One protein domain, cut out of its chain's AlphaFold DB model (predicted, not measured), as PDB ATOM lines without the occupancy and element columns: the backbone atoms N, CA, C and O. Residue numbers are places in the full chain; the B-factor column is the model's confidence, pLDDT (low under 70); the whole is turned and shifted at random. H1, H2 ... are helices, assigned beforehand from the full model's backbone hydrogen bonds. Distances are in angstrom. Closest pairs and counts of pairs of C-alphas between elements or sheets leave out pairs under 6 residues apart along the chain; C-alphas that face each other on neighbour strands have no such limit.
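Overview. This is residues 8 to 107 of the 108 residues of the protein "M28 family peptidase" of candidate division Zixibacteria bacterium (UniProt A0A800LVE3). Look for a loose, open frame in which no helix touches another: the long helix H4 makes one long side, H3 stands at one end, and the short helices H1, H2 and H5 lie on the side away from H4. The unnamed stretch of residues 22 to 43 runs lengthwise through the space between H4 and the short helices before it loops out and turns back to H3. You will count 100 printed residues with five named helices, H1 to H5 in order, and no named strand; the class is all helix, though helices hold 46 of the 100. The whole is loose, with a radius of gyration of the C-alphas of 17.0 A, and elongated, spanning 45 by 29 by 29 A.

Arrangement. Start from H4, residues 69 to 88, which is apart from each of the other helices: H1, residues 11 to 14, H2, residues 17 to 21, H3, residues 44 to 54, and H5, residues 100 to 105. At the far end of H4 you reach residues 83 to 91, of which 83 to 88 belong to H4; they stand free. Look next at H2 and H5, close but not clearly touching: their closest C-alphas, those of Val 21 and Phe 105, are 6.8 A apart. H1 and H2 are also close but not clearly touching, and their closest C-alphas, those of Phe 12 and Phe 18, are 7.4 A apart. H3 is apart from H1, H2 and H5 as well, and H1 is apart from H5. In the backbone of H2, H3, H4 and H5 every O i to N i+4 pair is within hydrogen-bond range; H1 is too short for such a pair, and its 1 pair of O i and N i+3 is within range.

Along the chain. Find C-alpha 69 at (175.472, 196.508, 188.950); from there H4 runs 27.9 A to C-alpha 88 at (149.193, 202.891, 181.895). H3 covers 15.4 A from Arg 44 to Thr 54. Find C-alpha 11 at (162.298, 205.998, 207.235), where H1 begins; it measures 5.3 A to Arg 14. H2 measures 6.6 A from His 17 to Val 21, and H5 measures 8.6 A from Phe 100 to Phe 105.

Size, cuts and confidence. The two C-alphas farthest apart, those of Thr 64 and Arg 107, are 46.7 A apart. The printed part, residues 8 to 107, has no cut. The link from H1 to H2 is tight, with 2 residues, while the links from H2 to H3, H3 to H4 and H4 to H5 are long, with 22, 14 and 11 residues. The mean pLDDT of the printed part is 93.2, and no printed residue of this model is under 70.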
ATOM      1  N   GLU A   8     161.316 201.642 213.796       91.75
ATOM      2  CA  GLU A   8     161.673 202.679 214.767       91.75
ATOM      3  C   GLU A   8     162.412 203.873 214.145       91.75
ATOM      4  O   GLU A   8     162.412 204.965 214.711       91.75
ATOM      5  N   GLN A   9     163.011 203.698 212.961       89.62
ATOM      6  CA  GLN A   9     163.679 204.773 212.223       89.62
ATOM      7  C   GLN A   9     162.711 205.653 211.427       89.62
ATOM      8  O   GLN A   9     163.121 206.712 210.936       89.62
ATOM      9  N   VAL A  10     161.457 205.206 211.273       92.44
ATOM     10  CA  VAL A  10     160.375 205.892 210.555       92.44
ATOM     11  C   VAL A  10     160.841 206.401 209.182       92.44
ATOM     12  O   VAL A  10     160.593 207.544 208.795       92.44
ATOM     13  N   LEU A  11     161.579 205.566 208.440       91.12
ATOM     14  CA  LEU A  11     162.298 205.998 207.235       91.12
ATOM     15  C   LEU A  11     161.386 206.547 206.139       91.12
ATOM     16  O   LEU A  11     161.802 207.444 205.409       91.12
ATOM     17  N   PHE A  12     160.150 206.052 206.051       92.56
ATOM     18  CA  PHE A  12     159.173 206.511 205.066       92.56
ATOM     19  C   PHE A  12     159.027 208.042 205.078       92.56
ATOM     20  O   PHE A  12     159.147 208.686 204.052       92.56
ATOM     21  N   ILE A  13     158.908 208.697 206.234       94.62
ATOM     22  CA  ILE A  13     158.672 210.155 206.258       94.62
ATOM     23  C   ILE A  13     159.939 211.013 206.064       94.62
ATOM     24  O   ILE A  13     159.873 212.234 206.198       94.62
ATOM     25  N   ARG A  14     161.103 210.401 205.800       94.12
ATOM     26  CA  ARG A  14     162.422 211.069 205.827       94.12
ATOM     27  C   ARG A  14     162.980 211.416 204.443       94.12
ATOM     28  O   ARG A  14     164.155 211.753 204.338       94.12
ATOM     29  N   SER A  15     162.165 211.332 203.393       95.56
ATOM     30  CA  SER A  15     162.565 211.640 202.014       95.56
ATOM     31  C   SER A  15     161.480 212.440 201.276       95.56
ATOM     32  O   SER A  15     160.398 212.693 201.812       95.56
ATOM     33  N   ASP A  16     161.768 212.859 200.045       96.75
ATOM     34  CA  ASP A  16     161.020 213.889 199.312       96.75
ATOM     35  C   ASP A  16     159.562 213.522 199.036       96.75
ATOM     36  O   ASP A  16     158.680 214.386 199.066       96.75
ATOM     37  N   HIS A  17     159.284 212.233 198.829       96.12
ATOM     38  CA  HIS A  17     157.933 211.728 198.585       96.12
ATOM     39  C   HIS A  17     156.953 212.110 199.712       96.12
ATOM     40  O   HIS A  17     155.770 212.332 199.459       96.12
ATOM     41  N   PHE A  18     157.431 212.300 200.947       96.50
ATOM     42  CA  PHE A  18     156.578 212.721 202.057       96.50
ATOM     43  C   PHE A  18     155.944 214.108 201.838       96.50
ATOM     44  O   PHE A  18     154.849 214.385 202.334       96.50
ATOM     45  N   SER A  19     156.570 214.986 201.050       96.94
ATOM     46  CA  SER A  19     155.960 216.265 200.668       96.94
ATOM     47  C   SER A  19     154.696 216.087 199.823       96.94
ATOM     48  O   SER A  19     153.751 216.859 199.994       96.94
ATOM     49  N   PHE A  20     154.639 215.047 198.988       95.94
ATOM     50  CA  PHE A  20     153.458 214.676 198.204       95.94
ATOM     51  C   PHE A  20     152.393 214.017 199.085       95.94
ATOM     52  O   PHE A  20     151.217 214.370 198.993       95.94
ATOM     53  N   VAL A  21     152.808 213.162 200.027       96.19
ATOM     54  CA  VAL A  21     151.909 212.568 201.034       96.19
ATOM     55  C   VAL A  21     151.160 213.644 201.822       96.19
ATOM     56  O   VAL A  21     149.948 213.551 201.989       96.19
ATOM     57  N   LYS A  22     151.839 214.721 202.243       94.69
ATOM     58  CA  LYS A  22     151.201 215.868 202.926       94.69
ATOM     59  C   LYS A  22     150.158 216.605 202.073       94.69
ATOM     60  O   LYS A  22     149.422 217.430 202.606       94.69
ATOM     61  N   LYS A  23     150.124 216.356 200.762       94.94
ATOM     62  CA  LYS A  23     149.128 216.872 199.810       94.94
ATOM     63  C   LYS A  23     148.106 215.809 199.393       94.94
ATOM     64  O   LYS A  23     147.395 216.010 198.418       94.94
ATOM     65  N   GLY A  24     148.049 214.692 200.115       93.81
ATOM     66  CA  GLY A  24     147.093 213.615 199.882       93.81
ATOM     67  C   GLY A  24     147.450 212.682 198.734       93.81
ATOM     68  O   GLY A  24     146.658 211.800 198.419       93.81
ATOM     69  N   ILE A  25     148.634 212.822 198.134       94.31
ATOM     70  CA  ILE A  25     149.061 212.005 196.997       94.31
ATOM     71  C   ILE A  25     149.632 210.672 197.514       94.31
ATOM     72  O   ILE A  25     150.638 210.696 198.240       94.31
ATOM     73  N   PRO A  26     149.046 209.513 197.147       95.06
ATOM     74  CA  PRO A  26     149.620 208.204 197.453       95.06
ATOM     75  C   PRO A  26     151.047 208.111 196.924       95.06
ATOM     76  O   PRO A  26     151.332 208.508 195.796       95.06
ATOM     77  N   SER A  27     151.964 207.632 197.759       94.88
ATOM     78  CA  SER A  27     153.393 207.641 197.452       94.88
ATOM     79  C   SER A  27     154.050 206.338 197.882       94.88
ATOM     80  O   SER A  27     153.703 205.773 198.918       94.88
ATOM     81  N   LEU A  28     155.039 205.896 197.108       93.19
ATOM     82  CA  LEU A  28     155.882 204.748 197.428       93.19
ATOM     83  C   LEU A  28     157.291 205.215 197.789       93.19
ATOM     84  O   LEU A  28     157.810 206.168 197.209       93.19
ATOM     85  N   PHE A  29     157.929 204.490 198.706       92.50
ATOM     86  CA  PHE A  29     159.349 204.631 199.007       92.50
ATOM     87  C   PHE A  29     160.040 203.287 198.795       92.50
ATOM     88  O   PHE A  29     159.994 202.403 199.649       92.50
ATOM     89  N   ILE A  30     160.632 203.110 197.614       92.25
ATOM     90  CA  ILE A  30     161.261 201.850 197.222       92.25
ATOM     91  C   ILE A  30     162.711 201.860 197.703       92.25
ATOM     92  O   ILE A  30     163.542 202.615 197.207       92.25
ATOM     93  N   LYS A  31     163.027 200.984 198.657       87.31
ATOM     94  CA  LYS A  31     164.375 200.799 199.200       87.31
ATOM     95  C   LYS A  31     164.732 199.313 199.226       87.31
ATOM     96  O   LYS A  31     163.854 198.452 199.253       87.31
ATOM     97  N   SER A  32     166.027 199.002 199.235       84.38
ATOM     98  CA  SER A  32     166.500 197.658 199.566       84.38
ATOM     99  C   SER A  32     166.082 197.256 200.989       84.38
ATOM    100  O   SER A  32     166.227 198.025 201.947       84.38
ATOM    101  N   GLY A  33     165.552 196.037 201.108       86.88
ATOM    102  CA  GLY A  33     165.342 195.354 202.386       86.88
ATOM    103  C   GLY A  33     166.548 194.493 202.770       86.88
ATOM    104  O   GLY A  33     167.571 194.516 202.091       86.88
ATOM    105  N   PHE A  34     166.415 193.705 203.842       89.75
ATOM    106  CA  PHE A  34     167.517 192.879 204.368       89.75
ATOM    107  C   PHE A  34     167.449 191.394 204.002       89.75
ATOM    108  O   PHE A  34     168.340 190.635 204.365       89.75
ATOM    109  N   LYS A  35     166.403 190.959 203.294       88.00
ATOM    110  CA  LYS A  35     166.281 189.561 202.872       88.00
ATOM    111  C   LYS A  35     167.299 189.242 201.778       88.00
ATOM    112  O   LYS A  35     167.393 189.983 200.801       88.00
ATOM    113  N   THR A  36     167.984 188.118 201.929       86.75
ATOM    114  CA  THR A  36     168.893 187.538 200.938       86.75
ATOM    115  C   THR A  36     168.279 186.290 200.301       86.75
ATOM    116  O   THR A  36     167.210 185.825 200.713       86.75
ATOM    117  N   VAL A  37     168.926 185.773 199.253       86.56
ATOM    118  CA  VAL A  37     168.646 184.420 198.747       86.56
ATOM    119  C   VAL A  37     169.126 183.385 199.766       86.56
ATOM    120  O   VAL A  37     169.998 183.687 200.577       86.56
ATOM    121  N   ALA A  38     168.558 182.178 199.747       87.62
ATOM    122  CA  ALA A  38     168.818 181.168 200.779       87.62
ATOM    123  C   ALA A  38     170.304 180.776 200.881       87.62
ATOM    124  O   ALA A  38     170.781 180.413 201.954       87.62
ATOM    125  N   GLU A  39     171.031 180.871 199.771       92.56
ATOM    126  CA  GLU A  39     172.445 180.528 199.653       92.56
ATOM    127  C   GLU A  39     173.383 181.660 200.105       92.56
ATOM    128  O   GLU A  39     174.582 181.428 200.247       92.56
ATOM    129  N   ASP A  40     172.864 182.874 200.322       87.62
ATOM    130  CA  ASP A  40     173.633 184.038 200.770       87.62
ATOM    131  C   ASP A  40     173.465 184.231 202.291       87.62
ATOM    132  O   ASP A  40     172.420 184.723 202.740       87.62
ATOM    133  N   PRO A  41     174.486 183.871 203.098       89.62
ATOM    134  CA  PRO A  41     174.407 183.900 204.556       89.62
ATOM    135  C   PRO A  41     174.602 185.306 205.145       89.62
ATOM    136  O   PRO A  41     174.644 185.448 206.368       89.62
ATOM    137  N   VAL A  42     174.795 186.342 204.318       88.94
ATOM    138  CA  VAL A  42     175.103 187.690 204.803       88.94
ATOM    139  C   VAL A  42     173.898 188.301 205.515       88.94
ATOM    140  O   VAL A  42     172.849 188.533 204.914       88.94
ATOM    141  N   ASP A  43     174.089 188.689 206.777       90.50
ATOM    142  CA  ASP A  43     173.136 189.549 207.475       90.50
ATOM    143  C   ASP A  43     173.238 190.985 206.944       90.50
ATOM    144  O   ASP A  43     174.142 191.764 207.275       90.50
ATOM    145  N   ARG A  44     172.276 191.347 206.094       90.38
ATOM    146  CA  ARG A  44     172.249 192.662 205.459       90.38
ATOM    147  C   ARG A  44     171.985 193.790 206.450       90.38
ATOM    148  O   ARG A  44     172.442 194.898 206.177       90.38
ATOM    149  N   SER A  45     171.352 193.530 207.597       90.88
ATOM    150  CA  SER A  45     171.119 194.554 208.624       90.88
ATOM    151  C   SER A  45     172.435 195.065 209.220       90.88
ATOM    152  O   SER A  45     172.634 196.275 209.347       90.88
ATOM    153  N   VAL A  46     173.380 194.158 209.481       93.25
ATOM    154  CA  VAL A  46     174.711 194.488 210.008       93.25
ATOM    155  C   VAL A  46     175.509 195.281 208.979       93.25
ATOM    156  O   VAL A  46     176.074 196.325 209.310       93.25
ATOM    157  N   SER A  47     175.524 194.828 207.720       90.62
ATOM    158  CA  SER A  47     176.249 195.531 206.654       90.62
ATOM    159  C   SER A  47     175.696 196.936 206.396       90.62
ATOM    160  O   SER A  47     176.457 197.884 206.213       90.62
ATOM    161  N   ASP A  48     174.373 197.090 206.448       91.75
ATOM    162  CA  ASP A  48     173.680 198.356 206.237       91.75
ATOM    163  C   ASP A  48     173.949 199.344 207.383       91.75
ATOM    164  O   ASP A  48     174.237 200.517 207.141       91.75
ATOM    165  N   LEU A  49     173.942 198.871 208.635       92.06
ATOM    166  CA  LEU A  49     174.291 199.681 209.803       92.06
ATOM    167  C   LEU A  49     175.768 200.109 209.792       92.06
ATOM    168  O   LEU A  49     176.083 201.272 210.061       92.06
ATOM    169  N   ALA A  50     176.677 199.190 209.457       93.50
ATOM    170  CA  ALA A  50     178.101 199.487 209.331       93.50
ATOM    171  C   ALA A  50     178.357 200.548 208.249       93.50
ATOM    172  O   ALA A  50     179.054 201.532 208.497       93.50
ATOM    173  N   TRP A  51     177.729 200.405 207.080       94.19
ATOM    174  CA  TRP A  51     177.858 201.376 205.997       94.19
ATOM    175  C   TRP A  51     177.280 202.748 206.375       94.19
ATOM    176  O   TRP A  51     177.937 203.774 206.197       94.19
ATOM    177  N   ARG A  52     176.086 202.793 206.985       92.75
ATOM    178  CA  ARG A  52     175.477 204.061 207.426       92.75
ATOM    179  C   ARG A  52     176.275 204.787 208.505       92.75
ATOM    180  O   ARG A  52     176.255 206.010 208.540       92.75
ATOM    181  N   SER A  53     176.931 204.053 209.401       95.56
ATOM    182  CA  SER A  53     177.687 204.650 210.510       95.56
ATOM    183  C   SER A  53     179.065 205.173 210.102       95.56
ATOM    184  O   SER A  53     179.612 206.027 210.796       95.56
ATOM    185  N   THR A  54     179.633 204.676 208.999       95.88
ATOM    186  CA  THR A  54     181.035 204.950 208.636       95.88
ATOM    187  C   THR A  54     181.234 205.579 207.259       95.88
ATOM    188  O   THR A  54     182.284 206.188 207.039       95.88
ATOM    189  N   THR A  55     180.255 205.455 206.358       96.75
ATOM    190  CA  THR A  55     180.379 205.873 204.955       96.75
ATOM    191  C   THR A  55     179.332 206.899 204.546       96.75
ATOM    192  O   THR A  55     179.698 207.939 204.001       96.75
ATOM    193  N   TYR A  56     178.054 206.641 204.827       95.38
ATOM    194  CA  TYR A  56     176.952 207.536 204.460       95.38
ATOM    195  C   TYR A  56     177.197 208.981 204.921       95.38
ATOM    196  O   TYR A  56     177.586 209.206 206.067       95.38
ATOM    197  N   HIS A  57     176.943 209.961 204.047       96.62
ATOM    198  CA  HIS A  57     177.188 211.390 204.313       96.62
ATOM    199  C   HIS A  57     178.652 211.745 204.633       96.62
ATOM    200  O   HIS A  57     178.933 212.731 205.317       96.62
ATOM    201  N   THR A  58     179.604 210.974 204.109       97.69
ATOM    202  CA  THR A  58     181.035 211.284 204.202       97.69
ATOM    203  C   THR A  58     181.684 211.244 202.815       97.69
ATOM    204  O   THR A  58     181.118 210.656 201.898       97.69
ATOM    205  N   PRO A  59     182.906 211.783 202.641       97.06
ATOM    206  CA  PRO A  59     183.649 211.653 201.385       97.06
ATOM    207  C   PRO A  59     183.977 210.212 200.969       97.06
ATOM    208  O   PRO A  59     184.411 210.005 199.845       97.06
ATOM    209  N   ARG A  60     183.806 209.226 201.863       95.88
ATOM    210  CA  ARG A  60     183.981 207.801 201.536       95.88
ATOM    211  C   ARG A  60     182.818 207.243 200.721       95.88
ATOM    212  O   ARG A  60     182.932 206.136 200.207       95.88
ATOM    213  N   ASP A  61     181.707 207.973 200.648       96.62
ATOM    214  CA  ASP A  61     180.563 207.621 199.816       96.62
ATOM    215  C   ASP A  61     180.850 207.955 198.342       96.62
ATOM    216  O   ASP A  61     180.276 208.870 197.753       96.62
ATOM    217  N   ASP A  62     181.838 207.261 197.774       95.25
ATOM    218  CA  ASP A  62     182.305 207.433 196.403       95.25
ATOM    219  C   ASP A  62     182.210 206.127 195.593       95.25
ATOM    220  O   ASP A  62     181.769 205.080 196.077       95.25
ATOM    221  N   MET A  63     182.634 206.187 194.330       94.25
ATOM    222  CA  MET A  63     182.565 205.063 193.389       94.25
ATOM    223  C   MET A  63     183.679 204.016 193.563       94.25
ATOM    224  O   MET A  63     183.714 203.051 192.803       94.25
ATOM    225  N   THR A  64     184.605 204.183 194.513       95.12
ATOM    226  CA  THR A  64     185.653 203.181 194.791       95.12
ATOM    227  C   THR A  64     185.122 201.992 195.592       95.12
ATOM    228  O   THR A  64     185.766 200.943 195.667       95.12
ATOM    229  N   GLN A  65     183.929 202.137 196.168       93.75
ATOM    230  CA  GLN A  65     183.217 201.089 196.879       93.75
ATOM    231  C   GLN A  65     182.757 199.970 195.938       93.75
ATOM    232  O   GLN A  65     182.473 200.185 194.759       93.75
ATOM    233  N   ALA A  66     182.617 198.759 196.479       90.44
ATOM    234  CA  ALA A  66     182.003 197.665 195.739       90.44
ATOM    235  C   ALA A  66     180.537 198.002 195.421       90.44
ATOM    236  O   ALA A  66     179.747 198.285 196.323       90.44
ATOM    237  N   PHE A  67     180.176 197.933 194.141       90.00
ATOM    238  CA  PHE A  67     178.821 198.187 193.672       90.00
ATOM    239  C   PHE A  67     178.342 197.033 192.791       90.00
ATOM    240  O   PHE A  67     178.963 196.703 191.780       90.00
ATOM    241  N   ASP A  68     177.231 196.410 193.178       90.19
ATOM    242  CA  ASP A  68     176.622 195.336 192.399       90.19
ATOM    243  C   ASP A  68     175.702 195.925 191.323       90.19
ATOM    244  O   ASP A  68     174.549 196.296 191.567       90.19
ATOM    245  N   PHE A  69     176.220 195.998 190.097       94.19
ATOM    246  CA  PHE A  69     175.472 196.508 188.950       94.19
ATOM    247  C   PHE A  69     174.284 195.623 188.547       94.19
ATOM    248  O   PHE A  69     173.315 196.142 187.993       94.19
ATOM    249  N   ASN A  70     174.294 194.322 188.852       94.44
ATOM    250  CA  ASN A  70     173.148 193.449 188.579       94.44
ATOM    251  C   ASN A  70     172.005 193.728 189.563       94.44
ATOM    252  O   ASN A  70     170.834 193.807 189.169       94.44
ATOM    253  N   ALA A  71     172.339 193.950 190.837       90.44
ATOM    254  CA  ALA A  71     171.375 194.408 191.832       90.44
ATOM    255  C   ALA A  71     170.806 195.789 191.458       90.44
ATOM    256  O   ALA A  71     169.590 195.991 191.511       90.44
ATOM    257  N   ALA A  72     171.656 196.713 190.996       93.44
ATOM    258  CA  ALA A  72     171.226 198.027 190.527       93.44
ATOM    259  C   ALA A  72     170.294 197.940 189.308       93.44
ATOM    260  O   ALA A  72     169.240 198.573 189.303       93.44
ATOM    261  N   ALA A  73     170.618 197.108 188.314       97.00
ATOM    262  CA  ALA A  73     169.755 196.877 187.156       97.00
ATOM    263  C   ALA A  73     168.376 196.339 187.572       97.00
ATOM    264  O   ALA A  73     167.347 196.793 187.068       97.00
ATOM    265  N   THR A  74     168.339 195.425 188.544       93.75
ATOM    266  CA  THR A  74     167.086 194.905 189.114       93.75
ATOM    267  C   THR A  74     166.286 196.008 189.808       93.75
ATOM    268  O   THR A  74     165.080 196.136 189.586       93.75
ATOM    269  N   HIS A  75     166.950 196.840 190.614       94.12
ATOM    270  CA  HIS A  75     166.316 197.954 191.315       94.12
ATOM    271  C   HIS A  75     165.749 199.003 190.346       94.12
ATOM    272  O   HIS A  75     164.610 199.444 190.503       94.12
ATOM    273  N   VAL A  76     166.503 199.370 189.308       96.56
ATOM    274  CA  VAL A  76     166.051 200.313 188.274       96.56
ATOM    275  C   VAL A  76     164.877 199.734 187.488       96.56
ATOM    276  O   VAL A  76     163.892 200.436 187.272       96.56
ATOM    277  N   LYS A  77     164.923 198.446 187.122       97.44
ATOM    278  CA  LYS A  77     163.810 197.771 186.439       97.44
ATOM    279  C   LYS A  77     162.527 197.797 187.273       97.44
ATOM    280  O   LYS A  77     161.464 198.050 186.716       97.44
ATOM    281  N   LEU A  78     162.620 197.570 188.586       95.81
ATOM    282  CA  LEU A  78     161.473 197.676 189.492       95.81
ATOM    283  C   LEU A  78     160.871 199.088 189.461       95.81
ATOM    284  O   LEU A  78     159.681 199.223 189.207       95.81
ATOM    285  N   ASN A  79     161.690 200.126 189.659       96.44
ATOM    286  CA  ASN A  79     161.224 201.517 189.640       96.44
ATOM    287  C   ASN A  79     160.581 201.890 188.294       96.44
ATOM    288  O   ASN A  79     159.510 202.497 188.272       96.44
ATOM    289  N   PHE A  80     161.202 201.487 187.179       97.94
ATOM    290  CA  PHE A  80     160.659 201.713 185.841       97.94
ATOM    291  C   PHE A  80     159.295 201.046 185.667       97.94
ATOM    292  O   PHE A  80     158.345 201.711 185.269       97.94
ATOM    293  N   LEU A  81     159.179 199.755 185.993       98.06
ATOM    294  CA  LEU A  81     157.920 199.022 185.848       98.06
ATOM    295  C   LEU A  81     156.825 199.590 186.752       98.06
ATOM    296  O   LEU A  81     155.688 199.689 186.312       98.06
ATOM    297  N   THR A  82     157.150 200.007 187.978       96.38
ATOM    298  CA  THR A  82     156.188 200.678 188.862       96.38
ATOM    299  C   THR A  82     155.647 201.956 188.226       96.38
ATOM    300  O   THR A  82     154.435 202.126 188.155       96.38
ATOM    301  N   GLY A  83     156.523 202.835 187.729       96.44
ATOM    302  CA  GLY A  83     156.097 204.065 187.058       96.44
ATOM    303  C   GLY A  83     155.318 203.800 185.768       96.44
ATOM    304  O   GLY A  83     154.295 204.434 185.539       96.44
ATOM    305  N   TYR A  84     155.773 202.839 184.958       98.12
ATOM    306  CA  TYR A  84     155.127 202.447 183.705       98.12
ATOM    307  C   TYR A  84     153.707 201.921 183.938       98.12
ATOM    308  O   TYR A  84     152.776 202.408 183.311       98.12
ATOM    309  N   LEU A  85     153.532 200.980 184.871       97.19
ATOM    310  CA  LEU A  85     152.221 200.398 185.173       97.19
ATOM    311  C   LEU A  85     151.256 201.438 185.750       97.19
ATOM    312  O   LEU A  85     150.101 201.464 185.360       97.19
ATOM    313  N   ILE A  86     151.727 202.330 186.631       95.75
ATOM    314  CA  ILE A  86     150.893 203.424 187.157       95.75
ATOM    315  C   ILE A  86     150.479 204.396 186.044       95.75
ATOM    316  O   ILE A  86     149.376 204.929 186.081       95.75
ATOM    317  N   ALA A  87     151.362 204.663 185.081       96.56
ATOM    318  CA  ALA A  87     151.069 205.565 183.972       96.56
ATOM    319  C   ALA A  87     150.098 204.963 182.940       96.56
ATOM    320  O   ALA A  87     149.402 205.721 182.269       96.56
ATOM    321  N   ASP A  88     150.073 203.633 182.809       97.56
ATOM    322  CA  ASP A  88     149.193 202.891 181.895       97.56
ATOM    323  C   ASP A  88     147.822 202.555 182.522       97.56
ATOM    324  O   ASP A  88     146.892 202.166 181.819       97.56
ATOM    325  N   GLU A  89     147.667 202.729 183.838       96.81
ATOM    326  CA  GLU A  89     146.414 202.456 184.544       96.81
ATOM    327  C   GLU A  89     145.357 203.548 184.251       96.81
ATOM    328  O   GLU A  89     145.630 204.740 184.441       96.81
ATOM    329  N   PRO A  90     144.129 203.191 183.815       96.94
ATOM    330  CA  PRO A  90     143.058 204.165 183.578       96.94
ATOM    331  C   PRO A  90     142.621 204.903 184.850       96.94
ATOM    332  O   PRO A  90     142.184 206.056 184.785       96.94
ATOM    333  N   GLU A  91     142.716 204.244 186.002       96.19
ATOM    334  CA  GLU A  91     142.364 204.806 187.299       96.19
ATOM    335  C   GLU A  91     143.598 205.358 188.019       96.19
ATOM    336  O   GLU A  91     144.699 204.813 187.969       96.19
ATOM    337  N   ARG A  92     143.419 206.471 188.736       91.75
ATOM    338  CA  ARG A  92     144.509 207.040 189.535       91.75
ATOM    339  C   ARG A  92     144.780 206.162 190.760       91.75
ATOM    340  O   ARG A  92     143.820 205.697 191.371       91.75
ATOM    341  N   PRO A  93     146.046 206.041 191.207       93.44
ATOM    342  CA  PRO A  93     146.353 205.392 192.472       93.44
ATOM    343  C   PRO A  93     145.589 206.032 193.631       93.44
ATOM    344  O   PRO A  93     145.504 207.260 193.735       93.44
ATOM    345  N   VAL A  94     145.086 205.187 194.526       93.06
ATOM    346  CA  VAL A  94     144.393 205.585 195.754       93.06
ATOM    347  C   VAL A  94     145.133 205.048 196.975       93.06
ATOM    348  O   VAL A  94     145.934 204.120 196.884       93.06
ATOM    349  N   TRP A  95     144.877 205.654 198.133       93.81
ATOM    350  CA  TRP A  95     145.305 205.089 199.411       93.81
ATOM    351  C   TRP A  95     144.560 203.784 199.688       93.81
ATOM    352  O   TRP A  95     143.374 203.683 199.364       93.81
ATOM    353  N   ASN A  96     145.218 202.819 200.334       91.56
ATOM    354  CA  ASN A  96     144.512 201.623 200.778       91.56
ATOM    355  C   ASN A  96     143.575 201.975 201.937       91.56
ATOM    356  O   ASN A  96     143.843 202.878 202.739       91.56
ATOM    357  N   GLU A  97     142.475 201.236 202.054       92.06
ATOM    358  CA  GLU A  97     141.582 201.373 203.197       92.06
ATOM    359  C   GLU A  97     142.340 201.075 204.502       92.06
ATOM    360  O   GLU A  97     143.038 200.071 204.622       92.06
ATOM    361  N   GLY A  98     142.228 201.978 205.480       91.94
ATOM    362  CA  GLY A  98     142.925 201.863 206.763       91.94
ATOM    363  C   GLY A  98     144.360 202.406 206.787       91.94
ATOM    364  O   GLY A  98     144.945 202.462 207.869       91.94
ATOM    365  N   ASP A  99     144.919 202.873 205.660       91.06
ATOM    366  CA  ASP A  99     146.243 203.506 205.661       91.06
ATOM    367  C   ASP A  99     146.245 204.779 206.520       91.06
ATOM    368  O   ASP A  99     145.457 205.708 206.309       91.06
ATOM    369  N   PHE A 100     147.199 204.866 207.454       91.94
ATOM    370  CA  PHE A 100     147.349 206.010 208.360       91.94
ATOM    371  C   PHE A 100     147.413 207.348 207.604       91.94
ATOM    372  O   PHE A 100     146.739 208.315 207.966       91.94
ATOM    373  N   PHE A 101     148.209 207.407 206.532       93.38
ATOM    374  CA  PHE A 101     148.371 208.620 205.732       93.38
ATOM    375  C   PHE A 101     147.156 208.919 204.854       93.38
ATOM    376  O   PHE A 101     146.819 210.089 204.698       93.38
ATOM    377  N   GLY A 102     146.457 207.895 204.357       92.81
ATOM    378  CA  GLY A 102     145.193 208.077 203.644       92.81
ATOM    379  C   GLY A 102     144.119 208.684 204.544       92.81
ATOM    380  O   GLY A 102     143.494 209.679 204.184       92.81
ATOM    381  N   GLY A 103     143.979 208.169 205.769       92.19
ATOM    382  CA  GLY A 103     143.056 208.721 206.764       92.19
ATOM    383  C   GLY A 103     143.406 210.146 207.208       92.19
ATOM    384  O   GLY A 103     142.503 210.937 207.479       92.19
ATOM    385  N   LYS A 104     144.702 210.483 207.270       92.31
ATOM    386  CA  LYS A 104     145.190 211.783 207.755       92.31
ATOM    387  C   LYS A 104     145.275 212.871 206.681       92.31
ATOM    388  O   LYS A 104     145.005 214.027 206.987       92.31
ATOM    389  N   PHE A 105     145.695 212.523 205.467       91.44
ATOM    390  CA  PHE A 105     146.024 213.476 204.400       91.44
ATOM    391  C   PHE A 105     145.281 213.219 203.084       91.44
ATOM    392  O   PHE A 105     145.284 214.090 202.227       91.44
ATOM    393  N   GLY A 106     144.666 212.047 202.896       83.88
ATOM    394  CA  GLY A 106     144.028 211.645 201.637       83.88
ATOM    395  C   GLY A 106     142.590 212.133 201.441       83.88
ATOM    396  O   GLY A 106     141.962 211.756 200.455       83.88
ATOM    397  N   ARG A 107     142.043 212.932 202.366       73.94
ATOM    398  CA  ARG A 107     140.711 213.543 202.227       73.94
ATOM    399  C   ARG A 107     140.846 214.954 201.625       73.94
ATOM    400  O   ARG A 107     141.830 215.613 201.958       73.94
TER     401      ARG A 107